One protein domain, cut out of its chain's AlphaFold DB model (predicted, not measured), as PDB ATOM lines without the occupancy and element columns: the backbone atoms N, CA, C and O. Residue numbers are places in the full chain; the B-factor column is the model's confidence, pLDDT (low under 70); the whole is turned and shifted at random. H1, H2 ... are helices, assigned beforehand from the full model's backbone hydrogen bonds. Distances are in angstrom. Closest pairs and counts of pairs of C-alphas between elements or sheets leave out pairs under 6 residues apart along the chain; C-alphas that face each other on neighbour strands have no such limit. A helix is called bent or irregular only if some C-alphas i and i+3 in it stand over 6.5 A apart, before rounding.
ATOM      1  N   MET A   2      39.854  11.109  79.890       79.56
ATOM      2  CA  MET A   2      39.000  11.389  78.709       79.56
ATOM      3  C   MET A   2      39.760  11.582  77.381       79.56
ATOM      4  O   MET A   2      39.341  11.055  76.356       79.56
ATOM      5  N   GLY A   3      40.919  12.254  77.389       83.56
ATOM      6  CA  GLY A   3      41.740  12.409  76.177       83.56
ATOM      7  C   GLY A   3      42.262  11.087  75.594       83.56
ATOM      8  O   GLY A   3      42.460  10.987  74.387       83.56
ATOM      9  N   LEU A   4      42.429  10.058  76.434       87.81
ATOM     10  CA  LEU A   4      42.797   8.714  75.991       87.81
ATOM     11  C   LEU A   4      41.659   8.125  75.152       87.81
ATOM     12  O   LEU A   4      41.871   7.733  74.010       87.81
ATOM     13  N   ILE A   5      40.434   8.173  75.680       88.62
ATOM     14  CA  ILE A   5      39.230   7.664  75.012       88.62
ATOM     15  C   ILE A   5      39.068   8.319  73.637       88.62
ATOM     16  O   ILE A   5      38.965   7.615  72.637       88.62
ATOM     17  N   LEU A   6      39.135   9.651  73.566       90.88
ATOM     18  CA  LEU A   6      38.976  10.386  72.305       90.88
ATOM     19  C   LEU A   6      40.016   9.998  71.244       90.88
ATOM     20  O   LEU A   6      39.701   9.989  70.057       90.88
ATOM     21  N   ARG A   7      41.238   9.644  71.655       89.12
ATOM     22  CA  ARG A   7      42.287   9.181  70.739       89.12
ATOM     23  C   ARG A   7      42.094   7.726  70.307       89.12
ATOM     24  O   ARG A   7      42.427   7.393  69.174       89.12
ATOM     25  N   PHE A   8      41.585   6.862  71.184       91.56
ATOM     26  CA  PHE A   8      41.427   5.434  70.887       91.56
ATOM     27  C   PHE A   8      40.143   5.093  70.134       91.56
ATOM     28  O   PHE A   8      40.148   4.125  69.383       91.56
ATOM     29  N   VAL A   9      39.077   5.890  70.258       93.50
ATOM     30  CA  VAL A   9      37.839   5.700  69.477       93.50
ATOM     31  C   VAL A   9      38.101   5.571  67.967       93.50
ATOM     32  O   VAL A   9      37.696   4.551  67.409       93.50
ATOM     33  N   PRO A  10      38.792   6.513  67.288       94.19
ATOM     34  CA  PRO A  10      39.043   6.375  65.852       94.19
ATOM     35  C   PRO A  10      39.882   5.130  65.529       94.19
ATOM     36  O   PRO A  10      39.581   4.410  64.585       94.19
ATOM     37  N   VAL A  11      40.869   4.809  66.370       93.81
ATOM     38  CA  VAL A  11      41.739   3.636  66.191       93.81
ATOM     39  C   VAL A  11      40.955   2.320  66.282       93.81
ATOM     40  O   VAL A  11      41.190   1.405  65.491       93.81
ATOM     41  N   ILE A  12      40.024   2.210  67.234       94.06
ATOM     42  CA  ILE A  12      39.176   1.021  67.406       94.06
ATOM     43  C   ILE A  12      38.195   0.892  66.236       94.06
ATOM     44  O   ILE A  12      37.957  -0.221  65.768       94.06
ATOM     45  N   LEU A  13      37.649   2.006  65.735       94.56
ATOM     46  CA  LEU A  13      36.759   2.002  64.569       94.56
ATOM     47  C   LEU A  13      37.476   1.515  63.305       94.56
ATOM     48  O   LEU A  13      36.929   0.678  62.582       94.56
ATOM     49  N   ASP A  14      38.714   1.954  63.076       95.31
ATOM     50  CA  ASP A  14      39.525   1.471  61.955       95.31
ATOM     51  C   ASP A  14      39.843  -0.025  62.092       95.31
ATOM     52  O   ASP A  14      39.674  -0.791  61.140       95.31
ATOM     53  N   GLN A  15      40.205  -0.490  63.295       93.44
ATOM     54  CA  GLN A  15      40.397  -1.923  63.549       93.44
ATOM     55  C   GLN A  15      39.118  -2.736  63.352       93.44
ATOM     56  O   GLN A  15      39.176  -3.870  62.867       93.44
ATOM     57  N   ALA A  16      37.967  -2.193  63.748       95.00
ATOM     58  CA  ALA A  16      36.679  -2.842  63.559       95.00
ATOM     59  C   ALA A  16      36.376  -2.999  62.068       95.00
ATOM     60  O   ALA A  16      35.944  -4.075  61.652       95.00
ATOM     61  N   ARG A  17      36.675  -1.977  61.257       94.81
ATOM     62  CA  ARG A  17      36.526  -2.029  59.801       94.81
ATOM     63  C   ARG A  17      37.452  -3.064  59.162       94.81
ATOM     64  O   ARG A  17      36.969  -3.912  58.417       94.81
ATOM     65  N   GLU A  18      38.738  -3.055  59.500       93.94
ATOM     66  CA  GLU A  18      39.709  -4.042  59.003       93.94
ATOM     67  C   GLU A  18      39.286  -5.476  59.380       93.94
ATOM     68  O   GLU A  18      39.301  -6.397  58.562       93.94
ATOM     69  N   THR A  19      38.829  -5.662  60.623       93.50
ATOM     70  CA  THR A  19      38.332  -6.957  61.105       93.50
ATOM     71  C   THR A  19      37.066  -7.374  60.359       93.50
ATOM     72  O   THR A  19      36.933  -8.545  60.000       93.50
ATOM     73  N   ALA A  20      36.147  -6.442  60.093       92.50
ATOM     74  CA  ALA A  20      34.929  -6.703  59.333       92.50
ATOM     75  C   ALA A  20      35.242  -7.137  57.894       92.50
ATOM     76  O   ALA A  20      34.707  -8.147  57.435       92.50
ATOM     77  N   GLU A  21      36.150  -6.437  57.211       93.62
ATOM     78  CA  GLU A  21      36.605  -6.791  55.862       93.62
ATOM     79  C   GLU A  21      37.272  -8.181  55.843       93.62
ATOM     80  O   GLU A  21      36.963  -9.008  54.980       93.62
ATOM     81  N   ALA A  22      38.081  -8.509  56.854       93.62
ATOM     82  CA  ALA A  22      38.674  -9.839  56.996       93.62
ATOM     83  C   ALA A  22      37.627 -10.947  57.236       93.62
ATOM     84  O   ALA A  22      37.731 -12.033  56.660       93.62
ATOM     85  N   GLN A  23      36.602 -10.705  58.065       92.44
ATOM     86  CA  GLN A  23      35.518 -11.680  58.267       92.44
ATOM     87  C   GLN A  23      34.635 -11.822  57.019       92.44
ATOM     88  O   GLN A  23      34.163 -12.924  56.723       92.44
ATOM     89  N   LYS A  24      34.450 -10.741  56.255       91.19
ATOM     90  CA  LYS A  24      33.752 -10.764  54.966       91.19
ATOM     91  C   LYS A  24      34.484 -11.630  53.944       91.19
ATOM     92  O   LYS A  24      33.857 -12.502  53.347       91.19
ATOM     93  N   ALA A  25      35.805 -11.484  53.820       93.00
ATOM     94  CA  ALA A  25      36.631 -12.345  52.965       93.00
ATOM     95  C   ALA A  25      36.565 -13.832  53.374       93.00
ATOM     96  O   ALA A  25      36.653 -14.718  52.528       93.00
ATOM     97  N   ARG A  26      36.349 -14.118  54.665       91.19
ATOM     98  CA  ARG A  26      36.150 -15.478  55.205       91.19
ATOM     99  C   ARG A  26      34.719 -16.012  55.047       91.19
ATOM    100  O   ARG A  26      34.417 -17.084  55.562       91.19
ATOM    101  N   GLY A  27      33.825 -15.276  54.385       87.75
ATOM    102  CA  GLY A  27      32.450 -15.710  54.126       87.75
ATOM    103  C   GLY A  27      31.529 -15.696  55.351       87.75
ATOM    104  O   GLY A  27      30.446 -16.281  55.309       87.75
ATOM    105  N   VAL A  28      31.912 -15.019  56.441       87.38
ATOM    106  CA  VAL A  28      31.102 -14.953  57.674       87.38
ATOM    107  C   VAL A  28      29.774 -14.219  57.444       87.38
ATOM    108  O   VAL A  28      28.781 -14.531  58.101       87.38
ATOM    109  N   GLU A  29      29.710 -13.297  56.478       80.88
ATOM    110  CA  GLU A  29      28.463 -12.615  56.089       80.88
ATOM    111  C   GLU A  29      27.409 -13.554  55.490       80.88
ATOM    112  O   GLU A  29      26.224 -13.236  55.543       80.88
ATOM    113  N   ASN A  30      27.811 -14.722  54.981       82.38
ATOM    114  CA  ASN A  30      26.905 -15.665  54.324       82.38
ATOM    115  C   ASN A  30      26.089 -16.514  55.319       82.38
ATOM    116  O   ASN A  30      25.201 -17.270  54.926       82.38
ATOM    117  N   HIS A  31      26.382 -16.411  56.619       83.50
ATOM    118  CA  HIS A  31      25.620 -17.080  57.671       83.50
ATOM    119  C   HIS A  31      24.382 -16.264  58.072       83.50
ATOM    120  O   HIS A  31      24.487 -15.098  58.449       83.50
ATOM    121  N   LYS A  32      23.206 -16.910  58.093       83.62
ATOM    122  CA  LYS A  32      21.934 -16.285  58.513       83.62
ATOM    123  C   LYS A  32      21.888 -15.896  59.997       83.62
ATOM    124  O   LYS A  32      21.066 -15.067  60.367       83.62
ATOM    125  N   ASN A  33      22.728 -16.490  60.850       91.06
ATOM    126  CA  ASN A  33      22.691 -16.246  62.291       91.06
ATOM    127  C   ASN A  33      23.444 -14.946  62.667       91.06
ATOM    128  O   ASN A  33      24.677 -14.917  62.576       91.06
ATOM    129  N   PRO A  34      22.749 -13.893  63.143       86.56
ATOM    130  CA  PRO A  34      23.386 -12.627  63.509       86.56
ATOM    131  C   PRO A  34      24.293 -12.746  64.743       86.56
ATOM    132  O   PRO A  34      25.322 -12.076  64.808       86.56
ATOM    133  N   VAL A  35      23.976 -13.638  65.688       91.56
ATOM    134  CA  VAL A  35      24.785 -13.857  66.902       91.56
ATOM    135  C   VAL A  35      26.145 -14.447  66.541       91.56
ATOM    136  O   VAL A  35      27.177 -14.005  67.039       91.56
ATOM    137  N   TYR A  36      26.164 -15.397  65.605       89.31
ATOM    138  CA  TYR A  36      27.406 -15.989  65.113       89.31
ATOM    139  C   TYR A  36      28.319 -14.941  64.461       89.31
ATOM    140  O   TYR A  36      29.522 -14.906  64.730       89.31
ATOM    141  N   ARG A  37      27.740 -14.048  63.644       88.56
ATOM    142  CA  ARG A  37      28.472 -12.941  63.007       88.56
ATOM    143  C   ARG A  37      29.071 -11.995  64.047       88.56
ATOM    144  O   ARG A  37      30.240 -11.632  63.927       88.56
ATOM    145  N   LEU A  38      28.301 -11.648  65.081       89.75
ATOM    146  CA  LEU A  38      28.753 -10.763  66.151       89.75
ATOM    147  C   LEU A  38      29.911 -11.377  66.944       89.75
ATOM    148  O   LEU A  38      30.910 -10.705  67.169       89.75
ATOM    149  N   ILE A  39      29.821 -12.658  67.305       92.62
ATOM    150  CA  ILE A  39      30.887 -13.382  68.017       92.62
ATOM    151  C   ILE A  39      32.175 -13.403  67.182       92.62
ATOM    152  O   ILE A  39      33.255 -13.092  67.688       92.62
ATOM    153  N   LYS A  40      32.073 -13.728  65.888       90.44
ATOM    154  CA  LYS A  40      33.232 -13.817  64.985       90.44
ATOM    155  C   LYS A  40      33.922 -12.481  64.725       90.44
ATOM    156  O   LYS A  40      35.114 -12.489  64.432       90.44
ATOM    157  N   LEU A  41      33.211 -11.362  64.832       91.94
ATOM    158  CA  LEU A  41      33.786 -10.022  64.704       91.94
ATOM    159  C   LEU A  41      34.260  -9.471  66.058       91.94
ATOM    160  O   LEU A  41      35.356  -8.923  66.156       91.94
ATOM    161  N   GLY A  42      33.457  -9.657  67.104       93.44
ATOM    162  CA  GLY A  42      33.660  -9.076  68.426       93.44
ATOM    163  C   GLY A  42      34.858  -9.654  69.170       93.44
ATOM    164  O   GLY A  42      35.681  -8.887  69.662       93.44
ATOM    165  N   PHE A  43      35.014 -10.983  69.217       94.81
ATOM    166  CA  PHE A  43      36.134 -11.593  69.949       94.81
ATOM    167  C   PHE A  43      37.513 -11.187  69.398       94.81
ATOM    168  O   PHE A  43      38.370 -10.802  70.196       94.81
ATOM    169  N   PRO A  44      37.763 -11.214  68.071       93.56
ATOM    170  CA  PRO A  44      39.036 -10.748  67.524       93.56
ATOM    171  C   PRO A  44      39.310  -9.264  67.789       93.56
ATOM    172  O   PRO A  44      40.438  -8.909  68.127       93.56
ATOM    173  N   LEU A  45      38.290  -8.409  67.660       94.94
ATOM    174  CA  LEU A  45      38.417  -6.977  67.930       94.94
ATOM    175  C   LEU A  45      38.745  -6.713  69.405       94.94
ATOM    176  O   LEU A  45      39.637  -5.923  69.709       94.94
ATOM    177  N   LEU A  46      38.058  -7.410  70.312       94.94
ATOM    178  CA  LEU A  46      38.252  -7.277  71.751       94.94
ATOM    179  C   LEU A  46      39.658  -7.718  72.161       94.94
ATOM    180  O   LEU A  46      40.345  -6.985  72.866       94.94
ATOM    181  N   ARG A  47      40.116  -8.870  71.653       95.12
ATOM    182  CA  ARG A  47      41.473  -9.365  71.905       95.12
ATOM    183  C   ARG A  47      42.532  -8.353  71.463       95.12
ATOM    184  O   ARG A  47      43.386  -7.992  72.263       95.12
ATOM    185  N   ARG A  48      42.437  -7.851  70.226       92.56
ATOM    186  CA  ARG A  48      43.369  -6.835  69.703       92.56
ATOM    187  C   ARG A  48      43.329  -5.538  70.517       92.56
ATOM    188  O   ARG A  48      44.350  -4.873  70.652       92.56
ATOM    189  N   THR A  49      42.153  -5.153  71.012       93.25
ATOM    190  CA  THR A  49      41.993  -3.950  71.841       93.25
ATOM    191  C   THR A  49      42.682  -4.114  73.194       93.25
ATOM    192  O   THR A  49      43.383  -3.199  73.614       93.25
ATOM    193  N   PHE A  50      42.532  -5.269  73.850       94.50
ATOM    194  CA  PHE A  50      43.197  -5.540  75.127       94.50
ATOM    195  C   PHE A  50      44.714  -5.666  74.988       94.50
ATOM    196  O   PHE A  50      45.421  -5.017  75.743       94.50
ATOM    197  N   GLU A  51      45.213  -6.386  73.977       94.25
ATOM    198  CA  GLU A  51      46.662  -6.473  73.713       94.25
ATOM    199  C   GLU A  51      47.275  -5.069  73.534       94.25
ATOM    200  O   GLU A  51      48.295  -4.742  74.132       94.25
ATOM    201  N   ARG A  52      46.595  -4.177  72.798       92.62
ATOM    202  CA  ARG A  52      47.024  -2.773  72.664       92.62
ATOM    203  C   ARG A  52      46.935  -1.973  73.959       92.62
ATOM    204  O   ARG A  52      47.705  -1.030  74.128       92.62
ATOM    205  N   ALA A  53      45.966  -2.272  74.819       93.69
ATOM    206  CA  ALA A  53      45.840  -1.617  76.114       93.69
ATOM    207  C   ALA A  53      46.997  -2.020  77.037       93.69
ATOM    208  O   ALA A  53      47.571  -1.145  77.680       93.69
ATOM    209  N   ASP A  54      47.389  -3.292  77.033       95.31
ATOM    210  CA  ASP A  54      48.539  -3.783  77.797       95.31
ATOM    211  C   ASP A  54      49.840  -3.127  77.311       95.31
ATOM    212  O   ASP A  54      50.567  -2.529  78.107       95.31
ATOM    213  N   ASP A  55      50.082  -3.121  75.994       94.75
ATOM    214  CA  ASP A  55      51.244  -2.444  75.395       94.75
ATOM    215  C   ASP A  55      51.286  -0.949  75.752       94.75
ATOM    216  O   ASP A  55      52.346  -0.372  76.021       94.75
ATOM    217  N   LEU A  56      50.118  -0.298  75.763       93.56
ATOM    218  CA  LEU A  56      49.983   1.105  76.125       93.56
ATOM    219  C   LEU A  56      50.323   1.345  77.595       93.56
ATOM    220  O   LEU A  56      51.034   2.307  77.882       93.56
ATOM    221  N   VAL A  57      49.818   0.514  78.509       93.06
ATOM    222  CA  VAL A  57      50.088   0.650  79.946       93.06
ATOM    223  C   VAL A  57      51.583   0.498  80.208       93.06
ATOM    224  O   VAL A  57      52.173   1.378  80.831       93.06
ATOM    225  N   VAL A  58      52.223  -0.515  79.620       95.56
ATOM    226  CA  VAL A  58      53.680  -0.707  79.719       95.56
ATOM    227  C   VAL A  58      54.439   0.514  79.180       95.56
ATOM    228  O   VAL A  58      55.378   1.005  79.811       95.56
ATOM    229  N   ALA A  59      54.017   1.070  78.041       94.81
ATOM    230  CA  ALA A  59      54.637   2.271  77.478       94.81
ATOM    231  C   ALA A  59      54.403   3.535  78.330       94.81
ATOM    232  O   ALA A  59      55.253   4.431  78.358       94.81
ATOM    233  N   MET A  60      53.255   3.636  79.005       93.00
ATOM    234  CA  MET A  60      52.936   4.727  79.927       93.00
ATOM    235  C   MET A  60      53.792   4.645  81.194       93.00
ATOM    236  O   MET A  60      54.355   5.662  81.606       93.00
ATOM    237  N   GLU A  61      53.952   3.451  81.763       92.25
ATOM    238  CA  GLU A  61      54.820   3.205  82.918       92.25
ATOM    239  C   GLU A  61      56.287   3.510  82.599       92.25
ATOM    240  O   GLU A  61      56.944   4.230  83.351       92.25
ATOM    241  N   ALA A  62      56.777   3.077  81.432       94.94
ATOM    242  CA  ALA A  62      58.140   3.367  80.976       94.94
ATOM    243  C   ALA A  62      58.431   4.874  80.825       94.94
ATOM    244  O   ALA A  62      59.585   5.295  80.885       94.94
ATOM    245  N   ARG A  63      57.395   5.702  80.633       92.19
ATOM    246  CA  ARG A  63      57.494   7.172  80.564       92.19
ATOM    247  C   ARG A  63      57.181   7.864  81.892       92.19
ATOM    248  O   ARG A  63      57.010   9.081  81.902       92.19
ATOM    249  N   CYS A  64      57.088   7.104  82.983       89.44
ATOM    250  CA  CYS A  64      56.744   7.595  84.316       89.44
ATOM    251  C   CYS A  64      55.424   8.385  84.333       89.44
ATOM    252  O   CYS A  64      55.333   9.446  84.956       89.44
ATOM    253  N   PHE A  65      54.404   7.901  83.615       87.06
ATOM    254  CA  PHE A  65      53.091   8.541  83.617       87.06
ATOM    255  C   PHE A  65      52.540   8.638  85.047       87.06
ATOM    256  O   PHE A  65      52.462   7.643  85.762       87.06
ATOM    257  N   THR A  66      52.123   9.840  85.447       83.62
ATOM    258  CA  THR A  66      51.490  10.102  86.742       83.62
ATOM    259  C   THR A  66      50.107  10.708  86.537       83.62
ATOM    260  O   THR A  66      49.870  11.441  85.571       83.62
ATOM    261  N   GLU A  67      49.175  10.413  87.440       78.19
ATOM    262  CA  GLU A  67      47.821  10.972  87.379       78.19
ATOM    263  C   GLU A  67      47.806  12.480  87.649       78.19
ATOM    264  O   GLU A  67      47.022  13.204  87.031       78.19
ATOM    265  N   ASN A  68      48.716  12.968  88.501       77.94
ATOM    266  CA  ASN A  68      48.856  14.384  88.837       77.94
ATOM    267  C   ASN A  68      49.717  15.128  87.799       77.94
ATOM    268  O   ASN A  68      50.825  15.588  88.075       77.94
ATOM    269  N   ARG A  69      49.232  15.158  86.557       75.00
ATOM    270  CA  ARG A  69      49.898  15.789  85.407       75.00
ATOM    271  C   ARG A  69      49.544  17.271  85.297       75.00
ATOM    272  O   ARG A  69      48.409  17.656  85.556       75.00
ATOM    273  N   THR A  70      50.482  18.090  84.823       79.75
ATOM    274  CA  THR A  70      50.189  19.476  84.433       79.75
ATOM    275  C   THR A  70      49.199  19.469  83.273       79.75
ATOM    276  O   THR A  70      49.469  18.895  82.214       79.75
TER     277      THR A  70
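AT A GLANCE: This is residues 2 to 70 of the 97 residues of an uncharacterized protein of Olavius algarvensis Delta 1 endosymbiont (UniProt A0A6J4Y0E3). The model is a loose helical hairpin: two long helices, H1 and H2, cross at a slant and touch along only part of their lengths. Residues 2 to 7 of H1 and residues 58 to 64, of which 58 to 62 belong to H2, stick out from the paired stretch. The printed part has 69 residues with two named helices, H1 then H2, and no named strand; its class is all helix. It is only just loose, close to extended, with a radius of gyration of the C-alphas of 16.1 A, and its outline is a rod spanning 52 by 19 by 18 A.

HOW THE PARTS SIT: H1, residues 2 to 25, has a kink of 29 degrees near residue 10. It is only just irregular: C-alphas 7 and 10 are 6.50 A apart. A short link of 8 residues leads to H2, residues 34 to 62, and the two helices form a hairpin. They touch, with 10 pairs of C-alphas within 8 A, the closest being those of Ala 16 and Leu 45, 6.3 A apart. H1 touches H2 with residues 12 to 23 alone, and H2 touches H1 with residues 40 to 49 alone. They run opposite ways at a steep tilt of 42 degrees, 10.0 A centre to centre. The O i to N i+4 pairs within hydrogen-bond range are 18 of 20 in H1 and 24 of 25 in H2.

IN THESE COORDINATES: H1 begins at C-alpha 2, (39.000, 11.389, 78.709), and runs 35.1 A to C-alpha 25, (36.631, -12.345, 52.965). H2 runs 42.1 A from Pro 34 to C-alpha 62, (58.140, 3.367, 80.976). H2 is neither bent nor irregular, but only just: C-alphas 40 and 43 are 6.2 A apart.

THE WHOLE: The two C-alphas farthest apart, those of Lys 32 and Thr 70, are 52.4 A apart. Residues 30 to 35 stand free. The printed part has no cut. The mean pLDDT of the printed part is 90.6, and no printed residue is under 70.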